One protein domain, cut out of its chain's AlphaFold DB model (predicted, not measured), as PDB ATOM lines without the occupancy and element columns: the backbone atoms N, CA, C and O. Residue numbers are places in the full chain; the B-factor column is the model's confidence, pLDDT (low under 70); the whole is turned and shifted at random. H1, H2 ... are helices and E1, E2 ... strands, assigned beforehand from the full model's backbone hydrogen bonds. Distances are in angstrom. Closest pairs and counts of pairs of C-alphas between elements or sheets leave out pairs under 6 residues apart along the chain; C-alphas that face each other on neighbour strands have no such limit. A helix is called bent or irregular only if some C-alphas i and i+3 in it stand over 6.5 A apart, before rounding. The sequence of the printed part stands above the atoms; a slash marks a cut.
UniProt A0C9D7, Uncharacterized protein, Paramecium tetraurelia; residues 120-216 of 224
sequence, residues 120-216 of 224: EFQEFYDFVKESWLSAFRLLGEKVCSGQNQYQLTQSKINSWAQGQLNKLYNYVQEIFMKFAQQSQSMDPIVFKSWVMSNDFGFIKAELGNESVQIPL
ATOM      1  N   GLU A 120      29.324  -7.021  -9.436       97.19
ATOM      2  CA  GLU A 120      28.696  -8.335  -9.405       97.19
ATOM      3  C   GLU A 120      27.629  -8.455 -10.500       97.19
ATOM      4  O   GLU A 120      27.085  -7.467 -11.006       97.19
ATOM      5  N   PHE A 121      27.290  -9.693 -10.874       97.25
ATOM      6  CA  PHE A 121      26.286  -9.933 -11.912       97.25
ATOM      7  C   PHE A 121      24.945  -9.264 -11.586       97.25
ATOM      8  O   PHE A 121      24.304  -8.717 -12.483       97.25
ATOM      9  N   GLN A 122      24.540  -9.265 -10.313       97.50
ATOM     10  CA  GLN A 122      23.284  -8.652  -9.893       97.50
ATOM     11  C   GLN A 122      23.292  -7.131 -10.104       97.50
ATOM     12  O   GLN A 122      22.320  -6.591 -10.625       97.50
ATOM     13  N   GLU A 123      24.394  -6.447  -9.787       98.00
ATOM     14  CA  GLU A 123      24.531  -4.999  -9.994       98.00
ATOM     15  C   GLU A 123      24.506  -4.634 -11.480       98.00
ATOM     16  O   GLU A 123      23.814  -3.693 -11.889       98.00
ATOM     17  N   PHE A 124      25.208  -5.420 -12.300       97.56
ATOM     18  CA  PHE A 124      25.195  -5.259 -13.749       97.56
ATOM     19  C   PHE A 124      23.795  -5.498 -14.326       97.56
ATOM     20  O   PHE A 124      23.291  -4.678 -15.097       97.56
ATOM     21  N   TYR A 125      23.140  -6.594 -13.938       98.06
ATOM     22  CA  TYR A 125      21.803  -6.928 -14.418       98.06
ATOM     23  C   TYR A 125      20.766  -5.889 -13.999       98.06
ATOM     24  O   TYR A 125      19.975  -5.467 -14.843       98.06
ATOM     25  N   ASP A 126      20.774  -5.439 -12.744       98.31
ATOM     26  CA  ASP A 126      19.832  -4.427 -12.264       98.31
ATOM     27  C   ASP A 126      19.980  -3.123 -13.050       98.31
ATOM     28  O   ASP A 126      18.984  -2.566 -13.515       98.31
ATOM     29  N   PHE A 127      21.216  -2.693 -13.314       98.06
ATOM     30  CA  PHE A 127      21.475  -1.532 -14.163       98.06
ATOM     31  C   PHE A 127      20.968  -1.709 -15.605       98.06
ATOM     32  O   PHE A 127      20.307  -0.820 -16.158       98.06
ATOM     33  N   VAL A 128      21.241  -2.857 -16.231       98.12
ATOM     34  CA  VAL A 128      20.776  -3.140 -17.598       98.12
ATOM     35  C   VAL A 128      19.248  -3.230 -17.649       98.12
ATOM     36  O   VAL A 128      18.627  -2.711 -18.577       98.12
ATOM     37  N   LYS A 129      18.617  -3.833 -16.641       98.44
ATOM     38  CA  LYS A 129      17.162  -3.929 -16.506       98.44
ATOM     39  C   LYS A 129      16.515  -2.553 -16.350       98.44
ATOM     40  O   LYS A 129      15.542  -2.265 -17.045       98.44
ATOM     41  N   GLU A 130      17.042  -1.693 -15.482       98.19
ATOM     42  CA  GLU A 130      16.586  -0.301 -15.340       98.19
ATOM     43  C   GLU A 130      16.688   0.450 -16.675       98.19
ATOM     44  O   GLU A 130      15.767   1.174 -17.073       98.19
ATOM     45  N   SER A 131      17.784   0.228 -17.404       97.88
ATOM     46  CA  SER A 131      18.037   0.854 -18.705       97.88
ATOM     47  C   SER A 131      17.066   0.346 -19.772       97.88
ATOM     48  O   SER A 131      16.551   1.135 -20.564       97.88
ATOM     49  N   TRP A 132      16.748  -0.951 -19.750       98.19
ATOM     50  CA  TRP A 132      15.765  -1.584 -20.628       98.19
ATOM     51  C   TRP A 132      14.380  -0.990 -20.419       98.19
ATOM     52  O   TRP A 132      13.753  -0.500 -21.359       98.19
ATOM     53  N   LEU A 133      13.918  -0.972 -19.171       98.00
ATOM     54  CA  LEU A 133      12.605  -0.437 -18.833       98.00
ATOM     55  C   LEU A 133      12.507   1.058 -19.163       98.00
ATOM     56  O   LEU A 133      11.481   1.498 -19.683       98.00
ATOM     57  N   SER A 134      13.581   1.823 -18.950       97.44
ATOM     58  CA  SER A 134      13.640   3.242 -19.323       97.44
ATOM     59  C   SER A 134      13.558   3.450 -20.836       97.44
ATOM     60  O   SER A 134      12.811   4.318 -21.288       97.44
ATOM     61  N   ALA A 135      14.247   2.625 -21.634       96.94
ATOM     62  CA  ALA A 135      14.191   2.702 -23.094       96.94
ATOM     63  C   ALA A 135      12.761   2.498 -23.622       96.94
ATOM     64  O   ALA A 135      12.291   3.276 -24.453       96.94
ATOM     65  N   PHE A 136      12.036   1.500 -23.101       97.19
ATOM     66  CA  PHE A 136      10.652   1.232 -23.509       97.19
ATOM     67  C   PHE A 136       9.643   2.235 -22.946       97.19
ATOM     68  O   PHE A 136       8.698   2.590 -23.653       97.19
ATOM     69  N   ARG A 137       9.870   2.764 -21.736       96.19
ATOM     70  CA  ARG A 137       9.079   3.875 -21.188       96.19
ATOM     71  C   ARG A 137       9.143   5.091 -22.112       96.19
ATOM     72  O   ARG A 137       8.093   5.606 -22.495       96.19
ATOM     73  N   LEU A 138      10.354   5.499 -22.500       94.69
ATOM     74  CA  LEU A 138      10.591   6.629 -23.402       94.69
ATOM     75  C   LEU A 138      10.069   6.368 -24.817       94.69
ATOM     76  O   LEU A 138       9.504   7.267 -25.437       94.69
ATOM     77  N   LEU A 139      10.217   5.141 -25.331       94.94
ATOM     78  CA  LEU A 139       9.627   4.760 -26.615       94.94
ATOM     79  C   LEU A 139       8.103   4.919 -26.571       94.94
ATOM     80  O   LEU A 139       7.516   5.472 -27.498       94.94
ATOM     81  N   GLY A 140       7.469   4.486 -25.479       93.56
ATOM     82  CA  GLY A 140       6.034   4.639 -25.283       93.56
ATOM     83  C   GLY A 140       5.584   6.097 -25.217       93.56
ATOM     84  O   GLY A 140       4.595   6.439 -25.862       93.56
ATOM     85  N   GLU A 141       6.318   6.965 -24.515       92.31
ATOM     86  CA  GLU A 141       6.062   8.417 -24.500       92.31
ATOM     87  C   GLU A 141       6.143   9.002 -25.912       92.31
ATOM     88  O   GLU A 141       5.232   9.702 -26.355       92.31
ATOM     89  N   LYS A 142       7.195   8.648 -26.659       90.88
ATOM     90  CA  LYS A 142       7.418   9.132 -28.023       90.88
ATOM     91  C   LYS A 142       6.287   8.714 -28.966       90.88
ATOM     92  O   LYS A 142       5.669   9.570 -29.591       90.88
ATOM     93  N   VAL A 143       5.949   7.425 -28.989       90.31
ATOM     94  CA  VAL A 143       4.874   6.861 -29.827       90.31
ATOM     95  C   VAL A 143       3.501   7.444 -29.473       90.31
ATOM     96  O   VAL A 143       2.707   7.723 -30.369       90.31
ATOM     97  N   CYS A 144       3.210   7.644 -28.184       87.88
ATOM     98  CA  CYS A 144       1.906   8.146 -27.740       87.88
ATOM     99  C   CYS A 144       1.759   9.668 -27.880       87.88
ATOM    100  O   CYS A 144       0.635  10.149 -27.985       87.88
ATOM    101  N   SER A 145       2.866  10.417 -27.865       84.81
ATOM    102  CA  SER A 145       2.865  11.876 -28.066       84.81
ATOM    103  C   SER A 145       2.709  12.293 -29.536       84.81
ATOM    104  O   SER A 145       2.262  13.406 -29.808       84.81
ATOM    105  N   GLY A 146       3.063  11.414 -30.481       73.56
ATOM    106  CA  GLY A 146       2.892  11.630 -31.919       73.56
ATOM    107  C   GLY A 146       1.499  11.254 -32.440       73.56
ATOM    108  O   GLY A 146       0.559  11.009 -31.684       73.56
ATOM    109  N   GLN A 147       1.358  11.149 -33.768       67.31
ATOM    110  CA  GLN A 147       0.204  10.456 -34.347       67.31
ATOM    111  C   GLN A 147       0.320   8.976 -33.974       67.31
ATOM    112  O   GLN A 147       1.094   8.246 -34.585       67.31
ATOM    113  N   ASN A 148      -0.414   8.543 -32.946       69.56
ATOM    114  CA  ASN A 148      -0.409   7.165 -32.454       69.56
ATOM    115  C   ASN A 148      -1.078   6.210 -33.461       69.56
ATOM    116  O   ASN A 148      -2.173   5.690 -33.238       69.56
ATOM    117  N   GLN A 149      -0.406   5.986 -34.590       68.31
ATOM    118  CA  GLN A 149      -0.856   5.141 -35.697       68.31
ATOM    119  C   GLN A 149      -1.090   3.693 -35.254       68.31
ATOM    120  O   GLN A 149      -1.929   2.998 -35.818       68.31
ATOM    121  N   TYR A 150      -0.383   3.255 -34.212       74.31
ATOM    122  CA  TYR A 150      -0.456   1.897 -33.685       74.31
ATOM    123  C   TYR A 150      -1.594   1.684 -32.679       74.31
ATOM    124  O   TYR A 150      -1.813   0.549 -32.261       74.31
ATOM    125  N   GLN A 151      -2.296   2.746 -32.253       80.56
ATOM    126  CA  GLN A 151      -3.305   2.695 -31.181       80.56
ATOM    127  C   GLN A 151      -2.783   1.990 -29.909       80.56
ATOM    128  O   GLN A 151      -3.521   1.324 -29.172       80.56
ATOM    129  N   LEU A 152      -1.476   2.102 -29.655       85.38
ATOM    130  CA  LEU A 152      -0.821   1.502 -28.500       85.38
ATOM    131  C   LEU A 152      -0.822   2.487 -27.343       85.38
ATOM    132  O   LEU A 152      -0.676   3.688 -27.527       85.38
ATOM    133  N   THR A 153      -0.965   1.972 -26.128       88.25
ATOM    134  CA  THR A 153      -0.772   2.779 -24.924       88.25
ATOM    135  C   THR A 153       0.644   2.573 -24.410       88.25
ATOM    136  O   THR A 153       1.213   1.486 -24.558       88.25
ATOM    137  N   GLN A 154       1.191   3.580 -23.729       90.56
ATOM    138  CA  GLN A 154       2.474   3.455 -23.036       90.56
ATOM    139  C   GLN A 154       2.480   2.237 -22.094       90.56
ATOM    140  O   GLN A 154       3.443   1.477 -22.062       90.56
ATOM    141  N   SER A 155       1.363   1.978 -21.402       92.56
ATOM    142  CA  SER A 155       1.218   0.803 -20.538       92.56
ATOM    143  C   SER A 155       1.400  -0.519 -21.288       92.56
ATOM    144  O   SER A 155       2.040  -1.412 -20.746       92.56
ATOM    145  N   LYS A 156       0.878  -0.669 -22.515       94.12
ATOM    146  CA  LYS A 156       1.054  -1.904 -23.304       94.12
ATOM    147  C   LYS A 156       2.520  -2.131 -23.669       94.12
ATOM    148  O   LYS A 156       3.006  -3.255 -23.558       94.12
ATOM    149  N   ILE A 157       3.223  -1.069 -24.064       94.31
ATOM    150  CA  ILE A 157       4.655  -1.116 -24.392       94.31
ATOM    151  C   ILE A 157       5.465  -1.496 -23.143       94.31
ATOM    152  O   ILE A 157       6.290  -2.409 -23.192       94.31
ATOM    153  N   ASN A 158       5.160  -0.881 -22.000       94.62
ATOM    154  CA  ASN A 158       5.819  -1.182 -20.729       94.62
ATOM    155  C   ASN A 158       5.560  -2.628 -20.270       94.62
ATOM    156  O   ASN A 158       6.493  -3.316 -19.860       94.62
ATOM    157  N   SER A 159       4.322  -3.125 -20.371       96.25
ATOM    158  CA  SER A 159       3.985  -4.515 -20.033       96.25
ATOM    159  C   SER A 159       4.707  -5.519 -20.931       96.25
ATOM    160  O   SER A 159       5.188  -6.541 -20.445       96.25
ATOM    161  N   TRP A 160       4.832  -5.226 -22.229       96.69
ATOM    162  CA  TRP A 160       5.611  -6.063 -23.139       96.69
ATOM    163  C   TRP A 160       7.086  -6.117 -22.726       96.69
ATOM    164  O   TRP A 160       7.656  -7.208 -22.652       96.69
ATOM    165  N   ALA A 161       7.680  -4.964 -22.395       97.25
ATOM    166  CA  ALA A 161       9.074  -4.868 -21.970       97.25
ATOM    167  C   ALA A 161       9.336  -5.667 -20.685       97.25
ATOM    168  O   ALA A 161      10.334  -6.384 -20.608       97.25
ATOM    169  N   GLN A 162       8.412  -5.612 -19.718       98.00
ATOM    170  CA  GLN A 162       8.442  -6.435 -18.503       98.00
ATOM    171  C   GLN A 162       8.392  -7.938 -18.828       98.00
ATOM    172  O   GLN A 162       9.150  -8.728 -18.269       98.00
ATOM    173  N   GLY A 163       7.561  -8.342 -19.793       97.81
ATOM    174  CA  GLY A 163       7.473  -9.734 -20.245       97.81
ATOM    175  C   GLY A 163       8.749 -10.277 -20.908       97.81
ATOM    176  O   GLY A 163       8.896 -11.491 -21.026       97.81
ATOM    177  N   GLN A 164       9.684  -9.414 -21.327       98.06
ATOM    178  CA  GLN A 164      10.958  -9.838 -21.923       98.06
ATOM    179  C   GLN A 164      12.100  -9.997 -20.905       98.06
ATOM    180  O   GLN A 164      13.188 -10.427 -21.293       98.06
ATOM    181  N   LEU A 165      11.886  -9.705 -19.615       98.06
ATOM    182  CA  LEU A 165      12.975  -9.656 -18.631       98.06
ATOM    183  C   LEU A 165      13.732 -10.978 -18.444       98.06
ATOM    184  O   LEU A 165      14.933 -10.934 -18.202       98.06
ATOM    185  N   ASN A 166      13.084 -12.134 -18.624       97.81
ATOM    186  CA  ASN A 166      13.769 -13.433 -18.561       97.81
ATOM    187  C   ASN A 166      14.740 -13.633 -19.735       97.81
ATOM    188  O   ASN A 166      15.839 -14.147 -19.555       97.81
ATOM    189  N   LYS A 167      14.356 -13.200 -20.944       97.69
ATOM    190  CA  LYS A 167      15.248 -13.252 -22.112       97.69
ATOM    191  C   LYS A 167      16.411 -12.282 -21.942       97.69
ATOM    192  O   LYS A 167      17.547 -12.648 -22.223       97.69
ATOM    193  N   LEU A 168      16.120 -11.073 -21.450       97.56
ATOM    194  CA  LEU A 168      17.143 -10.082 -21.132       97.56
ATOM    195  C   LEU A 168      18.127 -10.632 -20.093       97.56
ATOM    196  O   LEU A 168      19.325 -10.530 -20.302       97.56
ATOM    197  N   TYR A 169      17.635 -11.256 -19.021       98.19
ATOM    198  CA  TYR A 169      18.471 -11.867 -17.985       98.19
ATOM    199  C   TYR A 169      19.458 -12.881 -18.568       98.19
ATOM    200  O   TYR A 169      20.659 -12.740 -18.359       98.19
ATOM    201  N   ASN A 170      18.974 -13.843 -19.361       97.50
ATOM    202  CA  ASN A 170      19.834 -14.863 -19.970       97.50
ATOM    203  C   ASN A 170      20.898 -14.238 -20.884       97.50
ATOM    204  O   ASN A 170      22.076 -14.572 -20.782       97.50
ATOM    205  N   TYR A 171      20.499 -13.283 -21.725       96.19
ATOM    206  CA  TYR A 171      21.415 -12.591 -22.629       96.19
ATOM    207  C   TYR A 171      22.488 -11.783 -21.878       96.19
ATOM    208  O   TYR A 171      23.674 -11.848 -22.199       96.19
ATOM    209  N   VAL A 172      22.088 -11.054 -20.833       96.31
ATOM    210  CA  VAL A 172      23.006 -10.285 -19.981       96.31
ATOM    211  C   VAL A 172      23.954 -11.215 -19.226       96.31
ATOM    212  O   VAL A 172      25.130 -10.890 -19.091       96.31
ATOM    213  N   GLN A 173      23.481 -12.382 -18.786       95.56
ATOM    214  CA  GLN A 173      24.313 -13.389 -18.132       95.56
ATOM    215  C   GLN A 173      25.390 -13.942 -19.071       95.56
ATOM    216  O   GLN A 173      26.542 -14.055 -18.661       95.56
ATOM    217  N   GLU A 174      25.057 -14.238 -20.329       93.81
ATOM    218  CA  GLU A 174      26.037 -14.690 -21.326       93.81
ATOM    219  C   GLU A 174      27.137 -13.645 -21.561       93.81
ATOM    220  O   GLU A 174      28.325 -13.975 -21.535       93.81
ATOM    221  N   ILE A 175      26.754 -12.372 -21.721       93.19
ATOM    222  CA  ILE A 175      27.710 -11.265 -21.861       93.19
ATOM    223  C   ILE A 175      28.561 -11.137 -20.602       93.19
ATOM    224  O   ILE A 175      29.784 -11.074 -20.692       93.19
ATOM    225  N   PHE A 176      27.938 -11.119 -19.425       95.12
ATOM    226  CA  PHE A 176      28.657 -10.957 -18.168       95.12
ATOM    227  C   PHE A 176      29.698 -12.064 -17.981       95.12
ATOM    228  O   PHE A 176      30.864 -11.773 -17.726       95.12
ATOM    229  N   MET A 177      29.311 -13.325 -18.194       93.25
ATOM    230  CA  MET A 177      30.201 -14.481 -18.051       93.25
ATOM    231  C   MET A 177      31.344 -14.480 -19.073       93.25
ATOM    232  O   MET A 177      32.453 -14.902 -18.742       93.25
ATOM    233  N   LYS A 178      31.118 -13.954 -20.287       92.62
ATOM    234  CA  LYS A 178      32.173 -13.776 -21.300       92.62
ATOM    235  C   LYS A 178      33.326 -12.900 -20.787       92.62
ATOM    236  O   LYS A 178      34.480 -13.188 -21.102       92.62
ATOM    237  N   PHE A 179      33.026 -11.852 -20.013       91.06
ATOM    238  CA  PHE A 179      34.031 -10.903 -19.509       91.06
ATOM    239  C   PHE A 179      34.518 -11.226 -18.098       91.06
ATOM    240  O   PHE A 179      35.723 -11.244 -17.871       91.06
ATOM    241  N   ALA A 180      33.609 -11.518 -17.167       89.75
ATOM    242  CA  ALA A 180      33.943 -11.820 -15.778       89.75
ATOM    243  C   ALA A 180      34.751 -13.121 -15.623       89.75
ATOM    244  O   ALA A 180      35.448 -13.289 -14.628       89.75
ATOM    245  N   GLN A 181      34.692 -14.037 -16.599       79.69
ATOM    246  CA  GLN A 181      35.475 -15.279 -16.623       79.69
ATOM    247  C   GLN A 181      35.535 -15.970 -15.243       79.69
ATOM    248  O   GLN A 181      34.505 -16.337 -14.681       79.69
ATOM    249  N   GLN A 182      36.739 -16.160 -14.691       71.12
ATOM    250  CA  GLN A 182      36.963 -16.855 -13.423       71.12
ATOM    251  C   GLN A 182      36.713 -15.976 -12.187       71.12
ATOM    252  O   GLN A 182      36.523 -16.525 -11.105       71.12
ATOM    253  N   SER A 183      36.700 -14.641 -12.307       76.56
ATOM    254  CA  SER A 183      36.591 -13.735 -11.152       76.56
ATOM    255  C   SER A 183      35.167 -13.574 -10.620       76.56
ATOM    256  O   SER A 183      34.988 -12.920  -9.592       76.56
ATOM    257  N   GLN A 184      34.158 -14.132 -11.309       87.50
ATOM    258  CA  GLN A 184      32.721 -14.044 -10.973       87.50
ATOM    259  C   GLN A 184      32.171 -12.605 -10.846       87.50
ATOM    260  O   GLN A 184      31.006 -12.402 -10.521       87.50
ATOM    261  N   SER A 185      33.004 -11.609 -11.134       94.88
ATOM    262  CA  SER A 185      32.773 -10.176 -10.981       94.88
ATOM    263  C   SER A 185      33.636  -9.424 -11.993       94.88
ATOM    264  O   SER A 185      34.666  -9.948 -12.434       94.88
ATOM    265  N   MET A 186      33.237  -8.211 -12.372       95.81
ATOM    266  CA  MET A 186      34.074  -7.336 -13.195       95.81
ATOM    267  C   MET A 186      34.793  -6.322 -12.311       95.81
ATOM    268  O   MET A 186      34.160  -5.443 -11.737       95.81
ATOM    269  N   ASP A 187      36.115  -6.417 -12.230       95.88
ATOM    270  CA  ASP A 187      36.943  -5.328 -11.710       95.88
ATOM    271  C   ASP A 187      37.084  -4.202 -12.768       95.88
ATOM    272  O   ASP A 187      36.607  -4.347 -13.903       95.88
ATOM    273  N   PRO A 188      37.752  -3.072 -12.463       95.62
ATOM    274  CA  PRO A 188      37.910  -1.980 -13.423       95.62
ATOM    275  C   PRO A 188      38.607  -2.362 -14.743       95.62
ATOM    276  O   PRO A 188      38.336  -1.748 -15.779       95.62
ATOM    277  N   ILE A 189      39.503  -3.355 -14.741       94.06
ATOM    278  CA  ILE A 189      40.246  -3.799 -15.933       94.06
ATOM    279  C   ILE A 189      39.333  -4.643 -16.826       94.06
ATOM    280  O   ILE A 189      39.262  -4.421 -18.042       94.06
ATOM    281  N   VAL A 190      38.599  -5.579 -16.225       95.12
ATOM    282  CA  VAL A 190      37.609  -6.411 -16.917       95.12
ATOM    283  C   VAL A 190      36.490  -5.537 -17.479       95.12
ATOM    284  O   VAL A 190      36.161  -5.639 -18.662       95.12
ATOM    285  N   PHE A 191      35.969  -4.606 -16.677       95.50
ATOM    286  CA  PHE A 191      34.941  -3.663 -17.108       95.50
ATOM    287  C   PHE A 191      35.413  -2.801 -18.285       95.50
ATOM    288  O   PHE A 191      34.704  -2.659 -19.283       95.50
ATOM    289  N   LYS A 192      36.643  -2.269 -18.224       95.06
ATOM    290  CA  LYS A 192      37.243  -1.544 -19.354       95.06
ATOM    291  C   LYS A 192      37.308  -2.416 -20.610       95.06
ATOM    292  O   LYS A 192      37.015  -1.923 -21.695       95.06
ATOM    293  N   SER A 193      37.655  -3.695 -20.478       94.19
ATOM    294  CA  SER A 193      37.707  -4.627 -21.611       94.19
ATOM    295  C   SER A 193      36.330  -4.832 -22.257       94.19
ATOM    296  O   SER A 193      36.240  -4.817 -23.484       94.19
ATOM    297  N   TRP A 194      35.259  -4.925 -21.458       94.44
ATOM    298  CA  TRP A 194      33.878  -4.949 -21.963       94.44
ATOM    299  C   TRP A 194      33.514  -3.664 -22.717       94.44
ATOM    300  O   TRP A 194      33.099  -3.713 -23.872       94.44
ATOM    301  N   VAL A 195      33.761  -2.494 -22.120       94.62
ATOM    302  CA  VAL A 195      33.486  -1.192 -22.760       94.62
ATOM    303  C   VAL A 195      34.221  -1.044 -24.104       94.62
ATOM    304  O   VAL A 195      33.704  -0.453 -25.060       94.62
ATOM    305  N   MET A 196      35.435  -1.587 -24.201       93.00
ATOM    306  CA  MET A 196      36.252  -1.527 -25.414       93.00
ATOM    307  C   MET A 196      35.823  -2.528 -26.485       93.00
ATOM    308  O   MET A 196      35.966  -2.213 -27.667       93.00
ATOM    309  N   SER A 197      35.263  -3.684 -26.111       91.75
ATOM    310  CA  SER A 197      34.838  -4.704 -27.082       91.75
ATOM    311  C   SER A 197      33.701  -4.234 -27.990       91.75
ATOM    312  O   SER A 197      33.506  -4.802 -29.060       91.75
ATOM    313  N   ASN A 198      32.982  -3.178 -27.584       82.69
ATOM    314  CA  ASN A 198      31.762  -2.685 -28.226       82.69
ATOM    315  C   ASN A 198      30.580  -3.665 -28.176       82.69
ATOM    316  O   ASN A 198      29.569  -3.448 -28.846       82.69
ATOM    317  N   ASP A 199      30.688  -4.735 -27.393       81.88
ATOM    318  CA  ASP A 199      29.593  -5.678 -27.231       81.88
ATOM    319  C   ASP A 199      28.557  -5.068 -26.288       81.88
ATOM    320  O   ASP A 199      28.821  -4.877 -25.102       81.88
ATOM    321  N   PHE A 200      27.353  -4.804 -26.803       87.75
ATOM    322  CA  PHE A 200      26.207  -4.404 -25.983       87.75
ATOM    323  C   PHE A 200      26.427  -3.096 -25.187       87.75
ATOM    324  O   PHE A 200      26.153  -3.011 -23.996       87.75
ATOM    325  N   GLY A 201      26.913  -2.038 -25.848       91.19
ATOM    326  CA  GLY A 201      27.153  -0.729 -25.210       91.19
ATOM    327  C   GLY A 201      25.908   0.156 -25.015       91.19
ATOM    328  O   GLY A 201      25.994   1.233 -24.417       91.19
ATOM    329  N   PHE A 202      24.751  -0.245 -25.545       94.06
ATOM    330  CA  PHE A 202      23.485   0.479 -25.420       94.06
ATOM    331  C   PHE A 202      22.285  -0.451 -25.606       94.06
ATOM    332  O   PHE A 202      22.383  -1.507 -26.228       94.06
ATOM    333  N   ILE A 203      21.129  -0.009 -25.120       95.50
ATOM    334  CA  ILE A 203      19.831  -0.622 -25.391       95.50
ATOM    335  C   ILE A 203      19.122   0.202 -26.454       95.50
ATOM    336  O   ILE A 203      18.962   1.412 -26.298       95.50
ATOM    337  N   LYS A 204      18.666  -0.458 -27.518       94.94
ATOM    338  CA  LYS A 204      17.813   0.137 -28.547       94.94
ATOM    339  C   LYS A 204      16.392  -0.394 -28.389       94.94
ATOM    340  O   LYS A 204      16.170  -1.594 -28.511       94.94
ATOM    341  N   ALA A 205      15.448   0.502 -28.132       95.81
ATOM    342  CA  ALA A 205      14.022   0.212 -28.184       95.81
ATOM    343  C   ALA A 205      13.454   0.839 -29.460       95.81
ATOM    344  O   ALA A 205      13.659   2.029 -29.705       95.81
ATOM    345  N   GLU A 206      12.762   0.055 -30.282       94.62
ATOM    346  CA  GLU A 206      12.227   0.513 -31.563       94.62
ATOM    347  C   GLU A 206      10.817  -0.017 -31.822       94.62
ATOM    348  O   GLU A 206      10.467  -1.133 -31.434       94.62
ATOM    349  N   LEU A 207      10.002   0.813 -32.469       91.06
ATOM    350  CA  LEU A 207       8.675   0.469 -32.951       91.06
ATOM    351  C   LEU A 207       8.391   1.266 -34.227       91.06
ATOM    352  O   LEU A 207       8.164   2.477 -34.186       91.06
ATOM    353  N   GLY A 208       8.394   0.576 -35.368       87.81
ATOM    354  CA  GLY A 208       8.250   1.221 -36.669       87.81
ATOM    355  C   GLY A 208       9.377   2.217 -36.930       87.81
ATOM    356  O   GLY A 208      10.549   1.853 -36.870       87.81
ATOM    357  N   ASN A 209       9.019   3.474 -37.192       88.69
ATOM    358  CA  ASN A 209       9.987   4.552 -37.424       88.69
ATOM    359  C   ASN A 209      10.472   5.215 -36.127       88.69
ATOM    360  O   ASN A 209      11.388   6.039 -36.156       88.69
ATOM    361  N   GLU A 210       9.871   4.872 -34.987       91.62
ATOM    362  CA  GLU A 210      10.269   5.416 -33.698       91.62
ATOM    363  C   GLU A 210      11.346   4.557 -33.054       91.62
ATOM    364  O   GLU A 210      11.238   3.335 -32.969       91.62
ATOM    365  N   SER A 211      12.392   5.210 -32.557       93.50
ATOM    366  CA  SER A 211      13.428   4.557 -31.769       93.50
ATOM    367  C   SER A 211      13.930   5.448 -30.639       93.50
ATOM    368  O   SER A 211      13.878   6.684 -30.713       93.50
ATOM    369  N   VAL A 212      14.401   4.779 -29.591       93.56
ATOM    370  CA  VAL A 212      15.099   5.330 -28.433       93.56
ATOM    371  C   VAL A 212      16.347   4.485 -28.200       93.56
ATOM    372  O   VAL A 212      16.299   3.257 -28.280       93.56
ATOM    373  N   GLN A 213      17.463   5.143 -27.897       93.94
ATOM    374  CA  GLN A 213      18.688   4.488 -27.456       93.94
ATOM    375  C   GLN A 213      19.031   4.940 -26.034       93.94
ATOM    376  O   GLN A 213      19.025   6.140 -25.760       93.94
ATOM    377  N   ILE A 214      19.356   3.991 -25.156       95.25
ATOM    378  CA  ILE A 214      19.869   4.241 -23.805       95.25
ATOM    379  C   ILE A 214      21.303   3.707 -23.713       95.25
ATOM    380  O   ILE A 214      21.496   2.499 -23.860       95.25
ATOM    381  N   PRO A 215      22.318   4.562 -23.495       95.25
ATOM    382  CA  PRO A 215      23.691   4.102 -23.314       95.25
ATOM    383  C   PRO A 215      23.848   3.312 -22.007       95.25
ATOM    384  O   PRO A 215      23.254   3.663 -20.992       95.25
ATOM    385  N   LEU A 216      24.686   2.273 -22.032       96.12
ATOM    386  CA  LEU A 216      25.051   1.474 -20.851       96.12
ATOM    387  C   LEU A 216      26.418   1.867 -20.269       96.12
ATOM    388  O   LEU A 216      26.841   1.362 -19.238       96.12
TER     389      LEU A 216
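Overview. This is residues 120 to 216 of the 224 residues of an uncharacterized protein of Paramecium tetraurelia (UniProt A0C9D7). What shape do these atoms make? A rod: the long helix H1 runs through its middle, H2 and H3 fold back along H1, and the strand hairpin E1 E2 packs on H1 residues 128 to 143. H4 lies at one end of the rod and packs on H3 residues 179 to 180. What is it made of, and how large is it? The 97 printed residues hold four named helices and then two named strands, in the order H1 H2 H3 H4 E1 E2, mostly helix, with E1 and E2 antiparallel. It is only just loose, close to compact, with a radius of gyration of the C-alphas of 15.4 A and spans of 49 by 23 by 16 A.

Along the chain. Where are the helices? H1 is residues 121 to 145, 35.8 A long, from C-alpha 121 at (26.286, -9.933, -11.912); H2 is 154 to 163, H3 is 165 to 183, 25.1 A, and H4 is 188 to 197. H3 is irregular, with C-alphas 179 and 182 9.0 A apart and a kink of 58 degrees near residue 177. And the strands? E1 is residues 202 to 207, 16.6 A, and E2 is 210 to 215, 17.0 A, ending with C-alpha 215 at (23.691, 4.102, -23.314).

Arrangement. What touches H1? H2 forms a helical hairpin with it, opposite ways at a shallow tilt of 27 degrees; the closest C-alphas, of Gly 140 and Gln 154, are 4.4 A apart. H3 touches H1 residues 121 to 129 alone, closest at the C-alphas of Tyr 125 and Val 172, 6.6 A, opposite ways at a tilt of 36 degrees, only just steep. H2 and H3 meet only through their link. Where are H4 and the strands? H4 touches H3, with the C-alphas of Phe 179 and Val 190 closest at 6.3 A, at a steep tilt of 59 degrees, opposite ways, and is apart from H1. The closest C-alphas of H1 and E1 are Ala 135 and Ala 205, 5.7 A; those of H1 and E2 are Leu 139 and Val 212, 5.8 A. What do the backbones show? In the hairpin E1 E2, N 205 and O 212 are 2.9 A apart, within hydrogen-bond range. Every O i to N i+4 pair is within hydrogen-bond range in H1, H2 and H4, and 13 of 15 in H3.

Size, cuts and confidence. How far does it reach? The two C-alphas farthest apart, those of Gln 147 and Gln 182, are 50.3 A apart. Are there cuts, long links or weak places? The printed part has no cut and no long link, and the link from H1 to H2 is short while the others are tight. The mean pLDDT of the printed part is 92.4, with residues 147 to 149 under 70.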